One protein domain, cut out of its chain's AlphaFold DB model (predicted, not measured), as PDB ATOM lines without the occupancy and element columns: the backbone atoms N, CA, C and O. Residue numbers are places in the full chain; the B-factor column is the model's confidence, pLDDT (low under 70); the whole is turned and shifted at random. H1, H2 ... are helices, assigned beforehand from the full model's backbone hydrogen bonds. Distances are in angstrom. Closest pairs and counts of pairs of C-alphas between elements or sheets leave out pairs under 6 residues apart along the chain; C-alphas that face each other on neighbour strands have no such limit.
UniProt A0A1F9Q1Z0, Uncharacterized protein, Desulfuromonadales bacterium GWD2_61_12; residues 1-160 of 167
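This is residues 1 to 160 of the 167 residues of an uncharacterized protein of Desulfuromonadales bacterium GWD2_61_12 (UniProt A0A1F9Q1Z0). Picture a long rod of four helices side by side, H1, H4, H5 and H6, running up and down; the two longest, H1 and H6, lie along each other well past the shorter H4 and H5, which pack with them towards one end. H1 and H4 lie on opposite sides of the H5 and H6 pair, the short H2 and H3 sit at the end where H1 stops and H6 starts, and residues 153 to 160 of H6 stick out at the other end. The printed part has 160 residues with six named helices, H1 to H6 in order along the chain, and no named strand; the class is all helix. It is only just loose, close to extended, with a radius of gyration of the C-alphas of 22.2 A and spans of 80 by 31 by 24 A.

Start at C-alpha 2, printed at (62.658, -35.090, 24.933); from there H1, residues 2 to 37, runs 52.9 A to C-alpha 37 at (11.054, -27.011, 33.195), and you can watch x fall along it. Next come two short helices, H2 at residues 40 to 43 and H3 at residues 48 to 54. At C-alpha 60 you find the first residue of H4, residues 60 to 83, along which x climbs again over 34.7 A. H5, residues 91 to 107, turns back and covers 25.2 A. Last, find C-alpha 112 at (5.878, -30.024, 38.699), where H6, residues 112 to 160, begins; it runs 70.0 A to C-alpha 160 at (75.877, -29.585, 37.225) and is the longest helix.

H1, H4, H5 and H6 form an up-and-down bundle, each running against the one before it in the chain. Look first at H1 and H6, which touch, with 23 pairs of C-alphas within 8 A; the closest are those of Gly 22 and Ala 130, 5.1 A apart, and the helices run opposite ways at a shallow tilt of 10 degrees. H1 touches H5 with its residues 21 to 36 alone; the closest C-alphas, Ala 25 and Phe 92, are 5.4 A apart, and the two run the same way at a shallow tilt of 9 degrees. H5 and H6 form a helical hairpin, opposite ways at a shallow tilt of 10 degrees, with the C-alphas of Gly 91 and Ser 129 closest at 6.7 A. H4 and H5 form another, at a shallow tilt of 6 degrees; residues 60 to 67 of H4 touch residues 101 to 105 of H5, and the closest C-alphas, Leu 60 and Phe 105, are 7.2 A apart. H4 also touches residues 114 to 132 of H6, with the C-alphas of Ile 75 and Ile 125 closest at 6.1 A; they run the same way at a shallow tilt of 14 degrees. H1 and H4 are apart. H2 touches no helix, but it and H1 are near each other. H3 and H5 are close but not clearly touching: the C-alphas of Arg 51 and Leu 107 are 7.9 A apart. In the backbones of H3, H4 and H5 every O i to N i+4 pair is within hydrogen-bond range; in H1 it is 29 of 32, in H6 44 of 45, and H2 is too short for such a pair.

The two C-alphas farthest apart are those of Ser 52 and Glu 160, 81.0 A. Without residues 153 to 160, which stand free, the body spans 67 by 30 by 24 A. The printed part has no cut; the link from H4 to H5 is short, the other four are tight. In the B-factor column of this predicted model you find a mean pLDDT of the printed part of 70.6, with 77 residues under 70, among them 1 to 9, 39 to 48 and 129 to 145.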
ATOM      1  N   MET A   1      65.113 -38.608  25.238       46.91
ATOM      2  CA  MET A   1      64.759 -37.959  26.524       46.91
ATOM      3  C   MET A   1      63.703 -36.865  26.354       46.91
ATOM      4  O   MET A   1      62.761 -36.862  27.130       46.91
ATOM      5  N   THR A   2      63.742 -36.039  25.300       54.00
ATOM      6  CA  THR A   2      62.658 -35.090  24.933       54.00
ATOM      7  C   THR A   2      61.282 -35.742  24.721       54.00
ATOM      8  O   THR A   2      60.253 -35.146  25.023       54.00
ATOM      9  N   THR A   3      61.255 -36.998  24.267       63.50
ATOM     10  CA  THR A   3      60.030 -37.784  24.061       63.50
ATOM     11  C   THR A   3      59.287 -38.122  25.355       63.50
ATOM     12  O   THR A   3      58.063 -38.116  25.351       63.50
ATOM     13  N   LEU A   4      59.998 -38.362  26.464       63.72
ATOM     14  CA  LEU A   4      59.384 -38.685  27.759       63.72
ATOM     15  C   LEU A   4      58.650 -37.474  28.342       63.72
ATOM     16  O   LEU A   4      57.507 -37.602  28.760       63.72
ATOM     17  N   ARG A   5      59.258 -36.283  28.276       62.47
ATOM     18  CA  ARG A   5      58.640 -35.035  28.755       62.47
ATOM     19  C   ARG A   5      57.376 -34.686  27.963       62.47
ATOM     20  O   ARG A   5      56.332 -34.416  28.551       62.47
ATOM     21  N   ALA A   6      57.441 -34.797  26.633       68.12
ATOM     22  CA  ALA A   6      56.285 -34.594  25.761       68.12
ATOM     23  C   ALA A   6      55.166 -35.630  26.000       68.12
ATOM     24  O   ALA A   6      53.981 -35.299  25.914       68.12
ATOM     25  N   GLN A   7      55.520 -36.877  26.336       69.81
ATOM     26  CA  GLN A   7      54.558 -37.921  26.708       69.81
ATOM     27  C   GLN A   7      53.872 -37.635  28.049       69.81
ATOM     28  O   GLN A   7      52.665 -37.844  28.173       69.81
ATOM     29  N   THR A   8      54.596 -37.119  29.043       64.12
ATOM     30  CA  THR A   8      54.000 -36.756  30.335       64.12
ATOM     31  C   THR A   8      53.069 -35.549  30.209       64.12
ATOM     32  O   THR A   8      51.950 -35.577  30.719       64.12
ATOM     33  N   GLU A   9      53.446 -34.521  29.443       69.44
ATOM     34  CA  GLU A   9      52.567 -33.366  29.193       69.44
ATOM     35  C   GLU A   9      51.289 -33.740  28.429       69.44
ATOM     36  O   GLU A   9      50.201 -33.245  28.737       69.44
ATOM     37  N   THR A  10      51.388 -34.639  27.445       70.50
ATOM     38  CA  THR A  10      50.204 -35.115  26.714       70.50
ATOM     39  C   THR A  10      49.282 -35.947  27.598       70.50
ATOM     40  O   THR A  10      48.064 -35.785  27.504       70.50
ATOM     41  N   LYS A  11      49.822 -36.765  28.508       64.62
ATOM     42  CA  LYS A  11      49.019 -37.459  29.527       64.62
ATOM     43  C   LYS A  11      48.299 -36.486  30.459       64.62
ATOM     44  O   LYS A  11      47.108 -36.674  30.699       64.62
ATOM     45  N   ILE A  12      48.968 -35.426  30.918       66.31
ATOM     46  CA  ILE A  12      48.353 -34.387  31.762       66.31
ATOM     47  C   ILE A  12      47.200 -33.704  31.018       66.31
ATOM     48  O   ILE A  12      46.092 -33.636  31.548       66.31
ATOM     49  N   ARG A  13      47.399 -33.298  29.756       65.94
ATOM     50  CA  ARG A  13      46.313 -32.715  28.943       65.94
ATOM     51  C   ARG A  13      45.156 -33.689  28.721       65.94
ATOM     52  O   ARG A  13      43.996 -33.282  28.719       65.94
ATOM     53  N   GLN A  14      45.442 -34.979  28.540       64.44
ATOM     54  CA  GLN A  14      44.400 -35.999  28.422       64.44
ATOM     55  C   GLN A  14      43.634 -36.200  29.736       64.44
ATOM     56  O   GLN A  14      42.416 -36.375  29.698       64.44
ATOM     57  N   LEU A  15      44.311 -36.145  30.886       61.34
ATOM     58  CA  LEU A  15      43.701 -36.209  32.219       61.34
ATOM     59  C   LEU A  15      42.817 -34.983  32.492       61.34
ATOM     60  O   LEU A  15      41.681 -35.144  32.943       61.34
ATOM     61  N   GLU A  16      43.273 -33.783  32.130       62.78
ATOM     62  CA  GLU A  16      42.477 -32.550  32.200       62.78
ATOM     63  C   GLU A  16      41.241 -32.618  31.290       62.78
ATOM     64  O   GLU A  16      40.120 -32.364  31.738       62.78
ATOM     65  N   ALA A  17      41.401 -33.068  30.042       61.50
ATOM     66  CA  ALA A  17      40.280 -33.274  29.123       61.50
ATOM     67  C   ALA A  17      39.281 -34.330  29.638       61.50
ATOM     68  O   ALA A  17      38.076 -34.244  29.386       61.50
ATOM     69  N   ARG A  18      39.757 -35.330  30.390       61.75
ATOM     70  CA  ARG A  18      38.915 -36.361  31.014       61.75
ATOM     71  C   ARG A  18      38.181 -35.830  32.249       61.75
ATOM     72  O   ARG A  18      37.023 -36.190  32.439       61.75
ATOM     73  N   SER A  19      38.791 -34.923  33.011       57.66
ATOM     74  CA  SER A  19      38.145 -34.192  34.115       57.66
ATOM     75  C   SER A  19      36.946 -33.362  33.628       57.66
ATOM     76  O   SER A  19      35.872 -33.382  34.236       57.66
ATOM     77  N   LEU A  20      37.066 -32.737  32.451       63.06
ATOM     78  CA  LEU A  20      35.976 -31.987  31.816       63.06
ATOM     79  C   LEU A  20      34.771 -32.862  31.419       63.06
ATOM     80  O   LEU A  20      33.652 -32.353  31.385       63.06
ATOM     81  N   ARG A  21      34.932 -34.174  31.177       65.12
ATOM     82  CA  ARG A  21      33.798 -35.063  30.828       65.12
ATOM     83  C   ARG A  21      32.766 -35.203  31.944       65.12
ATOM     84  O   ARG A  21      31.580 -35.291  31.638       65.12
ATOM     85  N   GLY A  22      33.190 -35.200  33.210       62.91
ATOM     86  CA  GLY A  22      32.256 -35.202  34.344       62.91
ATOM     87  C   GLY A  22      31.417 -33.921  34.387       62.91
ATOM     88  O   GLY A  22      30.215 -33.964  34.639       62.91
ATOM     89  N   LEU A  23      32.038 -32.790  34.035       66.62
ATOM     90  CA  LEU A  23      31.365 -31.499  33.898       66.62
ATOM     91  C   LEU A  23      30.370 -31.482  32.728       66.62
ATOM     92  O   LEU A  23      29.274 -30.954  32.880       66.62
ATOM     93  N   TRP A  24      30.717 -32.095  31.592       70.62
ATOM     94  CA  TRP A  24      29.815 -32.210  30.441       70.62
ATOM     95  C   TRP A  24      28.559 -33.028  30.752       70.62
ATOM     96  O   TRP A  24      27.474 -32.639  30.333       70.62
ATOM     97  N   ALA A  25      28.677 -34.118  31.516       69.25
ATOM     98  CA  ALA A  25      27.510 -34.884  31.956       69.25
ATOM     99  C   ALA A  25      26.592 -34.048  32.869       69.25
ATOM    100  O   ALA A  25      25.375 -34.052  32.692       69.25
ATOM    101  N   MET A  26      27.169 -33.273  33.793       69.56
ATOM    102  CA  MET A  26      26.409 -32.357  34.650       69.56
ATOM    103  C   MET A  26      25.718 -31.253  33.835       69.56
ATOM    104  O   MET A  26      24.531 -30.995  34.028       69.56
ATOM    105  N   ALA A  27      26.435 -30.638  32.890       76.75
ATOM    106  CA  ALA A  27      25.892 -29.614  32.002       76.75
ATOM    107  C   ALA A  27      24.752 -30.162  31.128       76.75
ATOM    108  O   ALA A  27      23.727 -29.502  30.974       76.75
ATOM    109  N   LEU A  28      24.895 -31.385  30.608       80.00
ATOM    110  CA  LEU A  28      23.855 -32.049  29.823       80.00
ATOM    111  C   LEU A  28      22.606 -32.322  30.669       80.00
ATOM    112  O   LEU A  28      21.497 -32.056  30.218       80.00
ATOM    113  N   PHE A  29      22.770 -32.801  31.903       80.25
ATOM    114  CA  PHE A  29      21.643 -33.004  32.814       80.25
ATOM    115  C   PHE A  29      20.920 -31.700  33.156       80.25
ATOM    116  O   PHE A  29      19.693 -31.660  33.130       80.25
ATOM    117  N   LEU A  30      21.669 -30.630  33.430       80.38
ATOM    118  CA  LEU A  30      21.111 -29.296  33.656       80.38
ATOM    119  C   LEU A  30      20.325 -28.815  32.435       80.38
ATOM    120  O   LEU A  30      19.190 -28.380  32.592       80.38
ATOM    121  N   LEU A  31      20.874 -28.968  31.227       82.62
ATOM    122  CA  LEU A  31      20.171 -28.636  29.985       82.62
ATOM    123  C   LEU A  31      18.870 -29.427  29.829       82.62
ATOM    124  O   LEU A  31      17.840 -28.831  29.516       82.62
ATOM    125  N   VAL A  32      18.894 -30.740  30.075       80.25
ATOM    126  CA  VAL A  32      17.694 -31.589  30.014       80.25
ATOM    127  C   VAL A  32      16.668 -31.144  31.054       80.25
ATOM    128  O   VAL A  32      15.506 -30.934  30.711       80.25
ATOM    129  N   SER A  33      17.078 -30.930  32.306       79.62
ATOM    130  CA  SER A  33      16.158 -30.499  33.358       79.62
ATOM    131  C   SER A  33      15.581 -29.108  33.088       79.62
ATOM    132  O   SER A  33      14.397 -28.884  33.341       79.62
ATOM    133  N   SER A  34      16.383 -28.176  32.565       78.69
ATOM    134  CA  SER A  34      15.907 -26.857  32.150       78.69
ATOM    135  C   SER A  34      14.924 -26.971  30.987       78.69
ATOM    136  O   SER A  34      13.861 -26.361  31.045       78.69
ATOM    137  N   ALA A  35      15.217 -27.782  29.967       77.75
ATOM    138  CA  ALA A  35      14.314 -27.999  28.836       77.75
ATOM    139  C   ALA A  35      12.957 -28.570  29.279       77.75
ATOM    140  O   ALA A  35      11.915 -28.155  28.771       77.75
ATOM    141  N   VAL A  36      12.956 -29.476  30.261       75.38
ATOM    142  CA  VAL A  36      11.721 -30.003  30.858       75.38
ATOM    143  C   VAL A  36      10.961 -28.899  31.596       75.38
ATOM    144  O   VAL A  36       9.761 -28.744  31.378       75.38
ATOM    145  N   TYR A  37      11.653 -28.095  32.410       72.56
ATOM    146  CA  TYR A  37      11.054 -27.011  33.195       72.56
ATOM    147  C   TYR A  37      10.457 -25.886  32.334       72.56
ATOM    148  O   TYR A  37       9.355 -25.420  32.609       72.56
ATOM    149  N   TYR A  38      11.143 -25.478  31.261       73.38
ATOM    150  CA  TYR A  38      10.652 -24.460  30.319       73.38
ATOM    151  C   TYR A  38       9.512 -24.958  29.415       73.38
ATOM    152  O   TYR A  38       8.984 -24.189  28.609       73.38
ATOM    153  N   GLY A  39       9.091 -26.214  29.579       67.44
ATOM    154  CA  GLY A  39       7.930 -26.778  28.910       67.44
ATOM    155  C   GLY A  39       8.305 -27.506  27.628       67.44
ATOM    156  O   GLY A  39       8.068 -27.015  26.524       67.44
ATOM    157  N   LEU A  40       8.797 -28.737  27.779       62.94
ATOM    158  CA  LEU A  40       8.959 -29.687  26.672       62.94
ATOM    159  C   LEU A  40       7.626 -29.982  25.954       62.94
ATOM    160  O   LEU A  40       7.647 -30.294  24.771       62.94
ATOM    161  N   GLU A  41       6.479 -29.761  26.614       59.97
ATOM    162  CA  GLU A  41       5.129 -29.780  26.013       59.97
ATOM    163  C   GLU A  41       5.013 -28.878  24.769       59.97
ATOM    164  O   GLU A  41       4.277 -29.189  23.835       59.97
ATOM    165  N   ARG A  42       5.742 -27.750  24.746       57.38
ATOM    166  CA  ARG A  42       5.721 -26.789  23.633       57.38
ATOM    167  C   ARG A  42       6.676 -27.179  22.501       57.38
ATOM    168  O   ARG A  42       6.464 -26.756  21.370       57.38
ATOM    169  N   LEU A  43       7.714 -27.962  22.801       56.47
ATOM    170  CA  LEU A  43       8.751 -28.379  21.846       56.47
ATOM    171  C   LEU A  43       8.457 -29.746  21.215       56.47
ATOM    172  O   LEU A  43       8.721 -29.937  20.032       56.47
ATOM    173  N   PHE A  44       7.890 -30.678  21.980       61.69
ATOM    174  CA  PHE A  44       7.499 -32.014  21.536       61.69
ATOM    175  C   PHE A  44       6.080 -32.331  22.021       61.69
ATOM    176  O   PHE A  44       5.909 -33.068  22.996       61.69
ATOM    177  N   PRO A  45       5.037 -31.797  21.359       62.94
ATOM    178  CA  PRO A  45       3.680 -32.251  21.613       62.94
ATOM    179  C   PRO A  45       3.598 -33.734  21.233       62.94
ATOM    180  O   PRO A  45       3.700 -34.094  20.060       62.94
ATOM    181  N   LEU A  46       3.457 -34.610  22.229       64.62
ATOM    182  CA  LEU A  46       3.225 -36.033  21.995       64.62
ATOM    183  C   LEU A  46       1.945 -36.181  21.168       64.62
ATOM    184  O   LEU A  46       0.853 -35.875  21.656       64.62
ATOM    185  N   SER A  47       2.079 -36.628  19.915       67.69
ATOM    186  CA  SER A  47       0.915 -36.852  19.063       67.69
ATOM    187  C   SER A  47      -0.001 -37.902  19.711       67.69
ATOM    188  O   SER A  47       0.474 -38.825  20.388       67.69
ATOM    189  N   PRO A  48      -1.327 -37.787  19.538       67.31
ATOM    190  CA  PRO A  48      -2.272 -38.754  20.093       67.31
ATOM    191  C   PRO A  48      -1.996 -40.195  19.624       67.31
ATOM    192  O   PRO A  48      -2.251 -41.133  20.374       67.31
ATOM    193  N   GLU A  49      -1.393 -40.374  18.444       70.00
ATOM    194  CA  GLU A  49      -0.960 -41.675  17.911       70.00
ATOM    195  C   GLU A  49       0.138 -42.315  18.768       70.00
ATOM    196  O   GLU A  49      -0.002 -43.466  19.182       70.00
ATOM    197  N   ILE A  50       1.184 -41.559  19.125       70.06
ATOM    198  CA  ILE A  50       2.267 -42.042  19.999       70.06
ATOM    199  C   ILE A  50       1.697 -42.422  21.369       70.06
ATOM    200  O   ILE A  50       2.044 -43.458  21.934       70.06
ATOM    201  N   ARG A  51       0.760 -41.626  21.888       68.62
ATOM    202  CA  ARG A  51       0.110 -41.908  23.172       68.62
ATOM    203  C   ARG A  51      -0.742 -43.178  23.131       68.62
ATOM    204  O   ARG A  51      -0.725 -43.944  24.088       68.62
ATOM    205  N   SER A  52      -1.457 -43.404  22.031       68.31
ATOM    206  CA  SER A  52      -2.243 -44.627  21.833       68.31
ATOM    207  C   SER A  52      -1.360 -45.872  21.716       68.31
ATOM    208  O   SER A  52      -1.730 -46.929  22.218       68.31
ATOM    209  N   PHE A  53      -0.163 -45.728  21.135       75.25
ATOM    210  CA  PHE A  53       0.813 -46.805  21.003       75.25
ATOM    211  C   PHE A  53       1.498 -47.158  22.332       75.25
ATOM    212  O   PHE A  53       1.720 -48.332  22.613       75.25
ATOM    213  N   LEU A  54       1.809 -46.162  23.174       69.75
ATOM    214  CA  LEU A  54       2.464 -46.383  24.474       69.75
ATOM    215  C   LEU A  54       1.522 -46.932  25.559       69.75
ATOM    216  O   LEU A  54       1.999 -47.436  26.575       69.75
ATOM    217  N   GLY A  55       0.205 -46.862  25.351       69.94
ATOM    218  CA  GLY A  55      -0.783 -47.373  26.297       69.94
ATOM    219  C   GLY A  55      -0.953 -46.501  27.553       69.94
ATOM    220  O   GLY A  55      -0.496 -45.354  27.600       69.94
ATOM    221  N   PRO A  56      -1.677 -46.998  28.574       68.81
ATOM    222  CA  PRO A  56      -1.931 -46.244  29.795       68.81
ATOM    223  C   PRO A  56      -0.621 -45.950  30.529       68.81
ATOM    224  O   PRO A  56       0.197 -46.841  30.758       68.81
ATOM    225  N   ALA A  57      -0.433 -44.686  30.913       68.69
ATOM    226  CA  ALA A  57       0.761 -44.277  31.632       68.69
ATOM    227  C   ALA A  57       0.857 -45.018  32.980       68.69
ATOM    228  O   ALA A  57      -0.154 -45.149  33.680       68.69
ATOM    229  N   PRO A  58       2.056 -45.489  33.366       73.44
ATOM    230  CA  PRO A  58       2.244 -46.140  34.651       73.44
ATOM    231  C   PRO A  58       1.942 -45.167  35.804       73.44
ATOM    232  O   PRO A  58       2.166 -43.959  35.674       73.44
ATOM    233  N   PRO A  59       1.442 -45.662  36.949       79.56
ATOM    234  CA  PRO A  59       1.109 -44.817  38.089       79.56
ATOM    235  C   PRO A  59       2.359 -44.120  38.643       79.56
ATOM    236  O   PRO A  59       3.406 -44.751  38.814       79.56
ATOM    237  N   LEU A  60       2.231 -42.830  38.977       78.19
ATOM    238  CA  LEU A  60       3.339 -41.970  39.425       78.19
ATOM    239  C   LEU A  60       4.160 -42.593  40.559       78.19
ATOM    240  O   LEU A  60       5.386 -42.530  40.541       78.19
ATOM    241  N   ASN A  61       3.492 -43.240  41.515       78.69
ATOM    242  CA  ASN A  61       4.139 -43.846  42.678       78.69
ATOM    243  C   ASN A  61       5.181 -44.906  42.282       78.69
ATOM    244  O   ASN A  61       6.220 -45.005  42.930       78.69
ATOM    245  N   LEU A  62       4.939 -45.669  41.207       81.19
ATOM    246  CA  LEU A  62       5.895 -46.665  40.714       81.19
ATOM    247  C   LEU A  62       7.108 -46.007  40.057       81.19
ATOM    248  O   LEU A  62       8.231 -46.472  40.250       81.19
ATOM    249  N   ILE A  63       6.898 -44.914  39.319       81.38
ATOM    250  CA  ILE A  63       7.980 -44.156  38.679       81.38
ATOM    251  C   ILE A  63       8.881 -43.533  39.755       81.38
ATOM    252  O   ILE A  63      10.102 -43.687  39.700       81.38
ATOM    253  N   SER A  64       8.287 -42.896  40.769       80.19
ATOM    254  CA  SER A  64       9.020 -42.311  41.899       80.19
ATOM    255  C   SER A  64       9.777 -43.369  42.705       80.19
ATOM    256  O   SER A  64      10.941 -43.165  43.043       80.19
ATOM    257  N   LEU A  65       9.165 -44.528  42.969       83.75
ATOM    258  CA  LEU A  65       9.837 -45.634  43.655       83.75
ATOM    259  C   LEU A  65      11.032 -46.161  42.847       83.75
ATOM    260  O   LEU A  65      12.118 -46.340  43.397       83.75
ATOM    261  N   ALA A  66      10.853 -46.362  41.540       83.88
ATOM    262  CA  ALA A  66      11.926 -46.796  40.651       83.88
ATOM    263  C   ALA A  66      13.076 -45.779  40.607       83.88
ATOM    264  O   ALA A  66      14.240 -46.176  40.649       83.88
ATOM    265  N   LEU A  67      12.764 -44.479  40.600       80.81
ATOM    266  CA  LEU A  67      13.760 -43.412  40.681       80.81
ATOM    267  C   LEU A  67      14.561 -43.485  41.987       80.81
ATOM    268  O   LEU A  67      15.785 -43.368  41.950       80.81
ATOM    269  N   VAL A  68      13.903 -43.695  43.130       81.69
ATOM    270  CA  VAL A  68      14.576 -43.816  44.436       81.69
ATOM    271  C   VAL A  68      15.504 -45.030  44.459       81.69
ATOM    272  O   VAL A  68      16.678 -44.892  44.807       81.69
ATOM    273  N   ILE A  69      15.014 -46.197  44.030       85.62
ATOM    274  CA  ILE A  69      15.807 -47.436  43.968       85.62
ATOM    275  C   ILE A  69      17.017 -47.246  43.051       85.62
ATOM    276  O   ILE A  69      18.142 -47.589  43.425       85.62
ATOM    277  N   TYR A  70      16.805 -46.664  41.870       84.12
ATOM    278  CA  TYR A  70      17.877 -46.361  40.929       84.12
ATOM    279  C   TYR A  70      18.904 -45.402  41.536       84.12
ATOM    280  O   TYR A  70      20.102 -45.660  41.450       84.12
ATOM    281  N   SER A  71      18.445 -44.333  42.188       77.88
ATOM    282  CA  SER A  71      19.320 -43.316  42.774       77.88
ATOM    283  C   SER A  71      20.201 -43.903  43.864       77.88
ATOM    284  O   SER A  71      21.416 -43.713  43.847       77.88
ATOM    285  N   PHE A  72      19.607 -44.685  44.765       81.75
ATOM    286  CA  PHE A  72      20.344 -45.382  45.810       81.75
ATOM    287  C   PHE A  72      21.366 -46.362  45.219       81.75
ATOM    288  O   PHE A  72      22.538 -46.341  45.594       81.75
ATOM    289  N   SER A  73      20.953 -47.157  44.229       85.00
ATOM    290  CA  SER A  73      21.832 -48.115  43.546       85.00
ATOM    291  C   SER A  73      23.010 -47.421  42.856       85.00
ATOM    292  O   SER A  73      24.151 -47.867  42.973       85.00
ATOM    293  N   ALA A  74      22.757 -46.309  42.161       78.69
ATOM    294  CA  ALA A  74      23.786 -45.529  41.486       78.69
ATOM    295  C   ALA A  74      24.784 -44.938  42.489       78.69
ATOM    296  O   ALA A  74      25.991 -45.070  42.289       78.69
ATOM    297  N   ILE A  75      24.299 -44.352  43.590       78.44
ATOM    298  CA  ILE A  75      25.142 -43.805  44.661       78.44
ATOM    299  C   ILE A  75      26.049 -44.894  45.243       78.44
ATOM    300  O   ILE A  75      27.264 -44.710  45.295       78.44
ATOM    301  N   VAL A  76      25.484 -46.046  45.623       80.06
ATOM    302  CA  VAL A  76      26.249 -47.165  46.198       80.06
ATOM    303  C   VAL A  76      27.290 -47.691  45.210       80.06
ATOM    304  O   VAL A  76      28.433 -47.919  45.598       80.06
ATOM    305  N   LEU A  77      26.948 -47.829  43.926       78.38
ATOM    306  CA  LEU A  77      27.900 -48.260  42.899       78.38
ATOM    307  C   LEU A  77      29.029 -47.246  42.681       78.38
ATOM    308  O   LEU A  77      30.181 -47.650  42.506       78.38
ATOM    309  N   ILE A  78      28.725 -45.945  42.684       73.19
ATOM    310  CA  ILE A  78      29.734 -44.885  42.551       73.19
ATOM    311  C   ILE A  78      30.681 -44.915  43.754       73.19
ATOM    312  O   ILE A  78      31.898 -44.910  43.557       73.19
ATOM    313  N   LEU A  79      30.138 -45.000  44.973       75.12
ATOM    314  CA  LEU A  79      30.917 -45.088  46.210       75.12
ATOM    315  C   LEU A  79      31.769 -46.359  46.255       75.12
ATOM    316  O   LEU A  79      32.951 -46.291  46.570       75.12
ATOM    317  N   SER A  80      31.207 -47.507  45.875       76.19
ATOM    318  CA  SER A  80      31.939 -48.775  45.830       76.19
ATOM    319  C   SER A  80      33.096 -48.739  44.834       76.19
ATOM    320  O   SER A  80      34.153 -49.297  45.111       76.19
ATOM    321  N   ARG A  81      32.936 -48.095  43.671       70.50
ATOM    322  CA  ARG A  81      34.061 -47.931  42.734       70.50
ATOM    323  C   ARG A  81      35.139 -47.020  43.304       70.50
ATOM    324  O   ARG A  81      36.312 -47.278  43.059       70.50
ATOM    325  N   MET A  82      34.735 -46.003  44.064       68.31
ATOM    326  CA  MET A  82      35.651 -45.067  44.710       68.31
ATOM    327  C   MET A  82      36.500 -45.767  45.772       68.31
ATOM    328  O   MET A  82      37.714 -45.603  45.781       68.31
ATOM    329  N   THR A  83      35.897 -46.614  46.611       72.38
ATOM    330  CA  THR A  83      36.640 -47.384  47.626       72.38
ATOM    331  C   THR A  83      37.538 -48.460  47.018       72.38
ATOM    332  O   THR A  83      38.574 -48.784  47.587       72.38
ATOM    333  N   MET A  84      37.174 -48.996  45.850       72.94
ATOM    334  CA  MET A  84      37.974 -49.983  45.119       72.94
ATOM    335  C   MET A  84      39.022 -49.360  44.177       72.94
ATOM    336  O   MET A  84      39.654 -50.104  43.426       72.94
ATOM    337  N   GLY A  85      39.172 -48.028  44.139       62.38
ATOM    338  CA  GLY A  85      40.115 -47.329  43.248       62.38
ATOM    339  C   GLY A  85      39.870 -47.570  41.752       62.38
ATOM    340  O   GLY A  85      40.774 -47.422  40.931       62.38
ATOM    341  N   HIS A  86      38.664 -48.003  41.380       68.31
ATOM    342  CA  HIS A  86      38.332 -48.313  39.994       68.31
ATOM    343  C   HIS A  86      38.096 -47.032  39.193       68.31
ATOM    344  O   HIS A  86      37.577 -46.052  39.731       68.31
ATOM    345  N   PRO A  87      38.396 -47.039  37.881       62.41
ATOM    346  CA  PRO A  87      38.168 -45.874  37.049       62.41
ATOM    347  C   PRO A  87      36.684 -45.462  37.076       62.41
ATOM    348  O   PRO A  87      35.790 -46.323  37.079       62.41
ATOM    349  N   PRO A  88      36.409 -44.146  37.058       62.69
ATOM    350  CA  PRO A  88      35.051 -43.628  37.100       62.69
ATOM    351  C   PRO A  88      34.224 -44.162  35.924       62.69
ATOM    352  O   PRO A  88      34.688 -44.251  34.782       62.69
ATOM    353  N   GLY A  89      32.980 -44.548  36.217       61.38
ATOM    354  CA  GLY A  89      32.012 -44.961  35.203       61.38
ATOM    355  C   GLY A  89      31.617 -43.801  34.283       61.38
ATOM    356  O   GLY A  89      31.806 -42.630  34.604       61.38
ATOM    357  N   SER A  90      31.041 -44.119  33.122       63.97
ATOM    358  CA  SER A  90      30.514 -43.107  32.201       63.97
ATOM    359  C   SER A  90      29.351 -42.339  32.843       63.97
ATOM    360  O   SER A  90      28.226 -42.838  32.888       63.97
ATOM    361  N   GLY A  91      29.601 -41.104  33.291       63.66
ATOM    362  CA  GLY A  91      28.563 -40.200  33.811       63.66
ATOM    363  C   GLY A  91      27.414 -39.953  32.821       63.66
ATOM    364  O   GLY A  91      26.287 -39.703  33.234       63.66
ATOM    365  N   PHE A  92      27.660 -40.121  31.517       64.69
ATOM    366  CA  PHE A  92      26.645 -40.003  30.465       64.69
ATOM    367  C   PHE A  92      25.544 -41.065  30.552       64.69
ATOM    368  O   PHE A  92      24.398 -40.773  30.214       64.69
ATOM    369  N   ALA A  93      25.855 -42.273  31.034       71.94
ATOM    370  CA  ALA A  93      24.839 -43.310  31.211       71.94
ATOM    371  C   ALA A  93      23.791 -42.880  32.250       71.94
ATOM    372  O   ALA A  93      22.594 -43.080  32.045       71.94
ATOM    373  N   HIS A  94      24.229 -42.214  33.325       74.94
ATOM    374  CA  HIS A  94      23.322 -41.696  34.346       74.94
ATOM    375  C   HIS A  94      22.415 -40.591  33.806       74.94
ATOM    376  O   HIS A  94      21.223 -40.592  34.107       74.94
ATOM    377  N   VAL A  95      22.953 -39.699  32.965       73.81
ATOM    378  CA  VAL A  95      22.160 -38.656  32.299       73.81
ATOM    379  C   VAL A  95      21.095 -39.274  31.397       73.81
ATOM    380  O   VAL A  95      19.941 -38.853  31.448       73.81
ATOM    381  N   GLY A  96      21.443 -40.306  30.622       75.56
ATOM    382  CA  GLY A  96      20.487 -41.027  29.777       75.56
ATOM    383  C   GLY A  96      19.350 -41.664  30.582       75.56
ATOM    384  O   GLY A  96      18.181 -41.449  30.266       75.56
ATOM    385  N   TYR A  97      19.678 -42.370  31.668       76.25
ATOM    386  CA  TYR A  97      18.671 -42.962  32.558       76.25
ATOM    387  C   TYR A  97      17.739 -41.907  33.165       76.25
ATOM    388  O   TYR A  97      16.520 -42.062  33.110       76.25
ATOM    389  N   LEU A  98      18.294 -40.811  33.693       76.56
ATOM    390  CA  LEU A  98      17.511 -39.714  34.273       76.56
ATOM    391  C   LEU A  98      16.623 -39.027  33.224       76.56
ATOM    392  O   LEU A  98      15.473 -38.705  33.509       76.56
ATOM    393  N   THR A  99      17.119 -38.875  31.994       77.38
ATOM    394  CA  THR A  99      16.329 -38.361  30.862       77.38
ATOM    395  C   THR A  99      15.138 -39.275  30.560       77.38
ATOM    396  O   THR A  99      14.028 -38.788  30.353       77.38
ATOM    397  N   GLY A 100      15.325 -40.596  30.611       76.94
ATOM    398  CA  GLY A 100      14.234 -41.565  30.476       76.94
ATOM    399  C   GLY A 100      13.152 -41.391  31.546       76.94
ATOM    400  O   GLY A 100      11.966 -41.358  31.219       76.94
ATOM    401  N   PHE A 101      13.541 -41.196  32.810       77.94
ATOM    402  CA  PHE A 101      12.585 -40.910  33.888       77.94
ATOM    403  C   PHE A 101      11.787 -39.625  33.638       77.94
ATOM    404  O   PHE A 101      10.573 -39.626  33.842       77.94
ATOM    405  N   TYR A 102      12.419 -38.559  33.128       73.81
ATOM    406  CA  TYR A 102      11.701 -37.342  32.730       73.81
ATOM    407  C   TYR A 102      10.638 -37.610  31.652       73.81
ATOM    408  O   TYR A 102       9.527 -37.089  31.756       73.81
ATOM    409  N   ILE A 103      10.934 -38.461  30.661       74.00
ATOM    410  CA  ILE A 103       9.972 -38.851  29.614       74.00
ATOM    411  C   ILE A 103       8.779 -39.607  30.220       74.00
ATOM    412  O   ILE A 103       7.630 -39.310  29.889       74.00
ATOM    413  N   PHE A 104       9.022 -40.543  31.143       74.38
ATOM    414  CA  PHE A 104       7.944 -41.276  31.818       74.38
ATOM    415  C   PHE A 104       7.055 -40.365  32.674       74.38
ATOM    416  O   PHE A 104       5.829 -40.481  32.618       74.38
ATOM    417  N   PHE A 105       7.644 -39.425  33.419       72.19
ATOM    418  CA  PHE A 105       6.880 -38.439  34.192       72.19
ATOM    419  C   PHE A 105       6.042 -37.518  33.299       72.19
ATOM    420  O   PHE A 105       4.902 -37.194  33.643       72.19
ATOM    421  N   HIS A 106       6.575 -37.147  32.134       71.06
ATOM    422  CA  HIS A 106       5.844 -36.369  31.140       71.06
ATOM    423  C   HIS A 106       4.645 -37.151  30.572       71.06
ATOM    424  O   HIS A 106       3.528 -36.633  30.541       71.06
ATOM    425  N   LEU A 107       4.822 -38.433  30.228       69.56
ATOM    426  CA  LEU A 107       3.729 -39.291  29.748       69.56
ATOM    427  C   LEU A 107       2.616 -39.467  30.798       69.56
ATOM    428  O   LEU A 107       1.425 -39.471  30.462       69.56
ATOM    429  N   ALA A 108       3.007 -39.553  32.071       70.25
ATOM    430  CA  ALA A 108       2.109 -39.672  33.214       70.25
ATOM    431  C   ALA A 108       1.402 -38.358  33.609       70.25
ATOM    432  O   ALA A 108       0.598 -38.370  34.539       70.25
ATOM    433  N   ARG A 109       1.664 -37.237  32.909       66.94
ATOM    434  CA  ARG A 109       1.158 -35.886  33.243       66.94
ATOM    435  C   ARG A 109       1.417 -35.508  34.704       66.94
ATOM    436  O   ARG A 109       0.551 -34.943  35.374       66.94
ATOM    437  N   ALA A 110       2.587 -35.873  35.212       63.62
ATOM    438  CA  ALA A 110       2.912 -35.639  36.605       63.62
ATOM    439  C   ALA A 110       3.048 -34.145  36.922       63.62
ATOM    440  O   ALA A 110       3.459 -33.345  36.080       63.62
ATOM    441  N   SER A 111       2.710 -33.774  38.160       62.09
ATOM    442  CA  SER A 111       2.854 -32.399  38.641       62.09
ATOM    443  C   SER A 111       4.324 -31.971  38.685       62.09
ATOM    444  O   SER A 111       5.231 -32.796  38.833       62.09
ATOM    445  N   VAL A 112       4.548 -30.654  38.624       63.75
ATOM    446  CA  VAL A 112       5.878 -30.024  38.699       63.75
ATOM    447  C   VAL A 112       6.658 -30.452  39.953       63.75
ATOM    448  O   VAL A 112       7.880 -30.541  39.914       63.75
ATOM    449  N   GLU A 113       5.977 -30.804  41.044       65.12
ATOM    450  CA  GLU A 113       6.592 -31.309  42.282       65.12
ATOM    451  C   GLU A 113       7.386 -32.608  42.072       65.12
ATOM    452  O   GLU A 113       8.470 -32.777  42.629       65.12
ATOM    453  N   ASN A 114       6.909 -33.502  41.202       71.25
ATOM    454  CA  ASN A 114       7.619 -34.745  40.893       71.25
ATOM    455  C   ASN A 114       8.887 -34.487  40.062       71.25
ATOM    456  O   ASN A 114       9.861 -35.233  40.164       71.25
ATOM    457  N   LEU A 115       8.914 -33.400  39.283       69.06
ATOM    458  CA  LEU A 115      10.091 -32.997  38.510       69.06
ATOM    459  C   LEU A 115      11.230 -32.515  39.419       69.06
ATOM    460  O   LEU A 115      12.398 -32.784  39.126       69.06
ATOM    461  N   TRP A 116      10.901 -31.870  40.544       77.38
ATOM    462  CA  TRP A 116      11.887 -31.475  41.556       77.38
ATOM    463  C   TRP A 116      12.554 -32.680  42.220       77.38
ATOM    464  O   TRP A 116      13.750 -32.626  42.499       77.38
ATOM    465  N   ALA A 117      11.828 -33.785  42.413       77.81
ATOM    466  CA  ALA A 117      12.404 -35.015  42.953       77.81
ATOM    467  C   ALA A 117      13.452 -35.623  42.002       77.81
ATOM    468  O   ALA A 117      14.534 -36.009  42.447       77.81
ATOM    469  N   VAL A 118      13.174 -35.647  40.692       74.00
ATOM    470  CA  VAL A 118      14.135 -36.098  39.664       74.00
ATOM    471  C   VAL A 118      15.348 -35.174  39.606       74.00
ATOM    472  O   VAL A 118      16.479 -35.658  39.541       74.00
ATOM    473  N   LEU A 119      15.126 -33.858  39.680       77.50
ATOM    474  CA  LEU A 119      16.206 -32.877  39.691       77.50
ATOM    475  C   LEU A 119      17.112 -33.071  40.912       77.50
ATOM    476  O   LEU A 119      18.327 -33.152  40.754       77.50
ATOM    477  N   ALA A 120      16.533 -33.175  42.110       78.94
ATOM    478  CA  ALA A 120      17.282 -33.358  43.349       78.94
ATOM    479  C   ALA A 120      18.075 -34.672  43.332       78.94
ATOM    480  O   ALA A 120      19.285 -34.660  43.557       78.94
ATOM    481  N   ALA A 121      17.423 -35.784  42.983       80.19
ATOM    482  CA  ALA A 121      18.069 -37.089  42.895       80.19
ATOM    483  C   ALA A 121      19.202 -37.101  41.856       80.19
ATOM    484  O   ALA A 121      20.316 -37.544  42.142       80.19
ATOM    485  N   GLY A 122      18.945 -36.562  40.662       77.44
ATOM    486  CA  GLY A 122      19.943 -36.466  39.603       77.44
ATOM    487  C   GLY A 122      21.112 -35.553  39.971       77.44
ATOM    488  O   GLY A 122      22.262 -35.930  39.749       77.44
ATOM    489  N   ALA A 123      20.844 -34.409  40.609       78.88
ATOM    490  CA  ALA A 123      21.875 -33.507  41.111       78.88
ATOM    491  C   ALA A 123      22.772 -34.205  42.140       78.88
ATOM    492  O   ALA A 123      23.993 -34.121  42.027       78.88
ATOM    493  N   THR A 124      22.206 -34.956  43.090       81.06
ATOM    494  CA  THR A 124      22.995 -35.716  44.071       81.06
ATOM    495  C   THR A 124      23.900 -36.748  43.396       81.06
ATOM    496  O   THR A 124      25.098 -36.792  43.685       81.06
ATOM    497  N   ILE A 125      23.366 -37.544  42.463       77.25
ATOM    498  CA  ILE A 125      24.140 -38.573  41.745       77.25
ATOM    499  C   ILE A 125      25.267 -37.933  40.926       77.25
ATOM    500  O   ILE A 125      26.397 -38.424  40.933       77.25
ATOM    501  N   LEU A 126      24.983 -36.833  40.227       73.62
ATOM    502  CA  LEU A 126      25.955 -36.172  39.357       73.62
ATOM    503  C   LEU A 126      27.011 -35.398  40.134       73.62
ATOM    504  O   LEU A 126      28.176 -35.451  39.751       73.62
ATOM    505  N   VAL A 127      26.650 -34.745  41.242       75.62
ATOM    506  CA  VAL A 127      27.624 -34.127  42.153       75.62
ATOM    507  C   VAL A 127      28.566 -35.193  42.697       75.62
ATOM    508  O   VAL A 127      29.779 -35.000  42.652       75.62
ATOM    509  N   LEU A 128      28.041 -36.343  43.126       73.50
ATOM    510  CA  LEU A 128      28.864 -37.443  43.622       73.50
ATOM    511  C   LEU A 128      29.754 -38.043  42.520       73.50
ATOM    512  O   LEU A 128      30.941 -38.283  42.739       73.50
ATOM    513  N   SER A 129      29.217 -38.232  41.311       67.69
ATOM    514  CA  SER A 129      29.986 -38.707  40.155       67.69
ATOM    515  C   SER A 129      31.075 -37.712  39.738       67.69
ATOM    516  O   SER A 129      32.179 -38.129  39.385       67.69
ATOM    517  N   ALA A 130      30.785 -36.410  39.764       66.25
ATOM    518  CA  ALA A 130      31.740 -35.353  39.447       66.25
ATOM    519  C   ALA A 130      32.813 -35.227  40.532       66.25
ATOM    520  O   ALA A 130      33.977 -34.989  40.211       66.25
ATOM    521  N   TYR A 131      32.435 -35.425  41.797       66.88
ATOM    522  CA  TYR A 131      33.368 -35.481  42.912       66.88
ATOM    523  C   TYR A 131      34.342 -36.644  42.729       66.88
ATOM    524  O   TYR A 131      35.535 -36.398  42.622       66.88
ATOM    525  N   HIS A 132      33.847 -37.873  42.544       67.06
ATOM    526  CA  HIS A 132      34.693 -39.047  42.306       67.06
ATOM    527  C   HIS A 132      35.629 -38.851  41.094       67.06
ATOM    528  O   HIS A 132      36.830 -39.100  41.195       67.06
ATOM    529  N   GLN A 133      35.126 -38.316  39.973       66.75
ATOM    530  CA  GLN A 133      35.965 -37.990  38.812       66.75
ATOM    531  C   GLN A 133      37.092 -37.005  39.167       66.75
ATOM    532  O   GLN A 133      38.222 -37.178  38.710       66.75
ATOM    533  N   ARG A 134      36.789 -35.967  39.957       61.69
ATOM    534  CA  ARG A 134      37.769 -34.959  40.375       61.69
ATOM    535  C   ARG A 134      38.806 -35.531  41.327       61.69
ATOM    536  O   ARG A 134      39.977 -35.247  41.119       61.69
ATOM    537  N   THR A 135      38.408 -36.331  42.311       62.44
ATOM    538  CA  THR A 135      39.340 -36.944  43.267       62.44
ATOM    539  C   THR A 135      40.299 -37.890  42.549       62.44
ATOM    540  O   THR A 135      41.509 -37.751  42.689       62.44
ATOM    541  N   PHE A 136      39.776 -38.746  41.666       63.16
ATOM    542  CA  PHE A 136      40.589 -39.675  40.876       63.16
ATOM    543  C   PHE A 136      41.553 -38.947  39.922       63.16
ATOM    544  O   PHE A 136      42.725 -39.299  39.807       63.16
ATOM    545  N   CYS A 137      41.079 -37.900  39.234       58.72
ATOM    546  CA  CYS A 137      41.949 -37.092  38.379       58.72
ATOM    547  C   CYS A 137      42.980 -36.291  39.185       58.72
ATOM    548  O   CYS A 137      44.097 -36.130  38.708       58.72
ATOM    549  N   ALA A 138      42.639 -35.790  40.374       61.28
ATOM    550  CA  ALA A 138      43.561 -35.036  41.219       61.28
ATOM    551  C   ALA A 138      44.693 -35.921  41.755       61.28
ATOM    552  O   ALA A 138      45.849 -35.504  41.706       61.28
ATOM    553  N   GLU A 139      44.381 -37.146  42.180       64.06
ATOM    554  CA  GLU A 139      45.381 -38.133  42.602       64.06
ATOM    555  C   GLU A 139      46.310 -38.516  41.442       64.06
ATOM    556  O   GLU A 139      47.528 -38.405  41.569       64.06
ATOM    557  N   ALA A 140      45.755 -38.833  40.267       60.91
ATOM    558  CA  ALA A 140      46.558 -39.173  39.091       60.91
ATOM    559  C   ALA A 140      47.436 -38.003  38.592       60.91
ATOM    560  O   ALA A 140      48.558 -38.209  38.133       60.91
ATOM    561  N   ILE A 141      46.946 -36.758  38.680       59.69
ATOM    562  CA  ILE A 141      47.721 -35.562  38.312       59.69
ATOM    563  C   ILE A 141      48.816 -35.273  39.348       59.69
ATOM    564  O   ILE A 141      49.905 -34.843  38.964       59.69
ATOM    565  N   SER A 142      48.553 -35.505  40.637       66.69
ATOM    566  CA  SER A 142      49.543 -35.369  41.712       66.69
ATOM    567  C   SER A 142      50.736 -36.299  41.482       66.69
ATOM    568  O   SER A 142      51.884 -35.855  41.498       66.69
ATOM    569  N   GLU A 143      50.463 -37.567  41.188       67.88
ATOM    570  CA  GLU A 143      51.487 -38.596  40.989       67.88
ATOM    571  C   GLU A 143      52.351 -38.337  39.736       67.88
ATOM    572  O   GLU A 143      53.586 -38.413  39.773       67.88
ATOM    573  N   GLU A 144      51.726 -37.928  38.626       61.62
ATOM    574  CA  GLU A 144      52.450 -37.556  37.400       61.62
ATOM    575  C   GLU A 144      53.272 -36.260  37.593       61.62
ATOM    576  O   GLU A 144      54.386 -36.147  37.068       61.62
ATOM    577  N   ARG A 145      52.793 -35.294  38.398       64.56
ATOM    578  CA  ARG A 145      53.548 -34.069  38.738       64.56
ATOM    579  C   ARG A 145      54.773 -34.352  39.604       64.56
ATOM    580  O   ARG A 145      55.824 -33.760  39.354       64.56
ATOM    581  N   GLU A 146      54.679 -35.262  40.571       75.44
ATOM    582  CA  GLU A 146      55.845 -35.689  41.357       75.44
ATOM    583  C   GLU A 146      56.901 -36.372  40.484       75.44
ATOM    584  O   GLU A 146      58.103 -36.145  40.648       75.44
ATOM    585  N   THR A 147      56.460 -37.174  39.514       70.44
ATOM    586  CA  THR A 147      57.356 -37.856  38.575       70.44
ATOM    587  C   THR A 147      58.102 -36.857  37.685       70.44
ATOM    588  O   THR A 147      59.319 -36.971  37.518       70.44
ATOM    589  N   LEU A 148      57.409 -35.829  37.180       68.81
ATOM    590  CA  LEU A 148      58.016 -34.719  36.433       68.81
ATOM    591  C   LEU A 148      59.027 -33.937  37.280       68.81
ATOM    592  O   LEU A 148      60.152 -33.719  36.831       68.81
ATOM    593  N   ALA A 149      58.670 -33.592  38.519       75.88
ATOM    594  CA  ALA A 149      59.558 -32.869  39.426       75.88
ATOM    595  C   ALA A 149      60.840 -33.664  39.738       75.88
ATOM    596  O   ALA A 149      61.933 -33.099  39.762       75.88
ATOM    597  N   ARG A 150      60.738 -34.990  39.917       76.44
ATOM    598  CA  ARG A 150      61.907 -35.868  40.113       76.44
ATOM    599  C   ARG A 150      62.807 -35.933  38.880       76.44
ATOM    600  O   ARG A 150      64.029 -35.995  39.030       76.44
ATOM    601  N   LEU A 151      62.229 -35.923  37.678       74.81
ATOM    602  CA  LEU A 151      62.991 -35.890  36.428       74.81
ATOM    603  C   LEU A 151      63.721 -34.550  36.254       74.81
ATOM    604  O   LEU A 151      64.921 -34.562  35.987       74.81
ATOM    605  N   GLU A 152      63.050 -33.419  36.496       76.62
ATOM    606  CA  GLU A 152      63.661 -32.080  36.431       76.62
ATOM    607  C   GLU A 152      64.783 -31.902  37.462       76.62
ATOM    608  O   GLU A 152      65.852 -31.370  37.150       76.62
ATOM    609  N   LEU A 153      64.579 -32.402  38.685       79.75
ATOM    610  CA  LEU A 153      65.600 -32.381  39.729       79.75
ATOM    611  C   LEU A 153      66.842 -33.184  39.301       79.75
ATOM    612  O   LEU A 153      67.973 -32.715  39.434       79.75
ATOM    613  N   ARG A 154      66.638 -34.383  38.741       76.88
ATOM    614  CA  ARG A 154      67.724 -35.237  38.244       76.88
ATOM    615  C   ARG A 154      68.466 -34.613  37.060       76.88
ATOM    616  O   ARG A 154      69.675 -34.810  36.961       76.88
ATOM    617  N   GLU A 155      67.785 -33.865  36.192       73.69
ATOM    618  CA  GLU A 155      68.425 -33.115  35.104       73.69
ATOM    619  C   GLU A 155      69.297 -31.966  35.626       73.69
ATOM    620  O   GLU A 155      70.446 -31.862  35.196       73.69
ATOM    621  N   ARG A 156      68.827 -31.169  36.602       70.19
ATOM    622  CA  ARG A 156      69.651 -30.104  37.215       70.19
ATOM    623  C   ARG A 156      70.919 -30.665  37.860       70.19
ATOM    624  O   ARG A 156      72.012 -30.211  37.541       70.19
ATOM    625  N   PHE A 157      70.799 -31.701  38.692       71.44
ATOM    626  CA  PHE A 157      71.966 -32.298  39.359       71.44
ATOM    627  C   PHE A 157      72.868 -33.112  38.414       71.44
ATOM    628  O   PHE A 157      74.066 -33.253  38.662       71.44
ATOM    629  N   GLY A 158      72.316 -33.664  37.331       64.38
ATOM    630  CA  GLY A 158      73.084 -34.360  36.296       64.38
ATOM    631  C   GLY A 158      73.844 -33.416  35.359       64.38
ATOM    632  O   GLY A 158      74.934 -33.771  34.908       64.38
ATOM    633  N   GLY A 159      73.291 -32.230  35.084       58.66
ATOM    634  CA  GLY A 159      73.934 -31.168  34.305       58.66
ATOM    635  C   GLY A 159      75.067 -30.486  35.070       58.66
ATOM    636  O   GLY A 159      76.156 -30.325  34.530       58.66
ATOM    637  N   GLU A 160      74.865 -30.213  36.361       55.41
ATOM    638  CA  GLU A 160      75.877 -29.585  37.225       55.41
ATOM    639  C   GLU A 160      77.135 -30.463  37.390       55.41
ATOM    640  O   GLU A 160      78.260 -29.969  37.404       55.41
TER     641      GLU A 160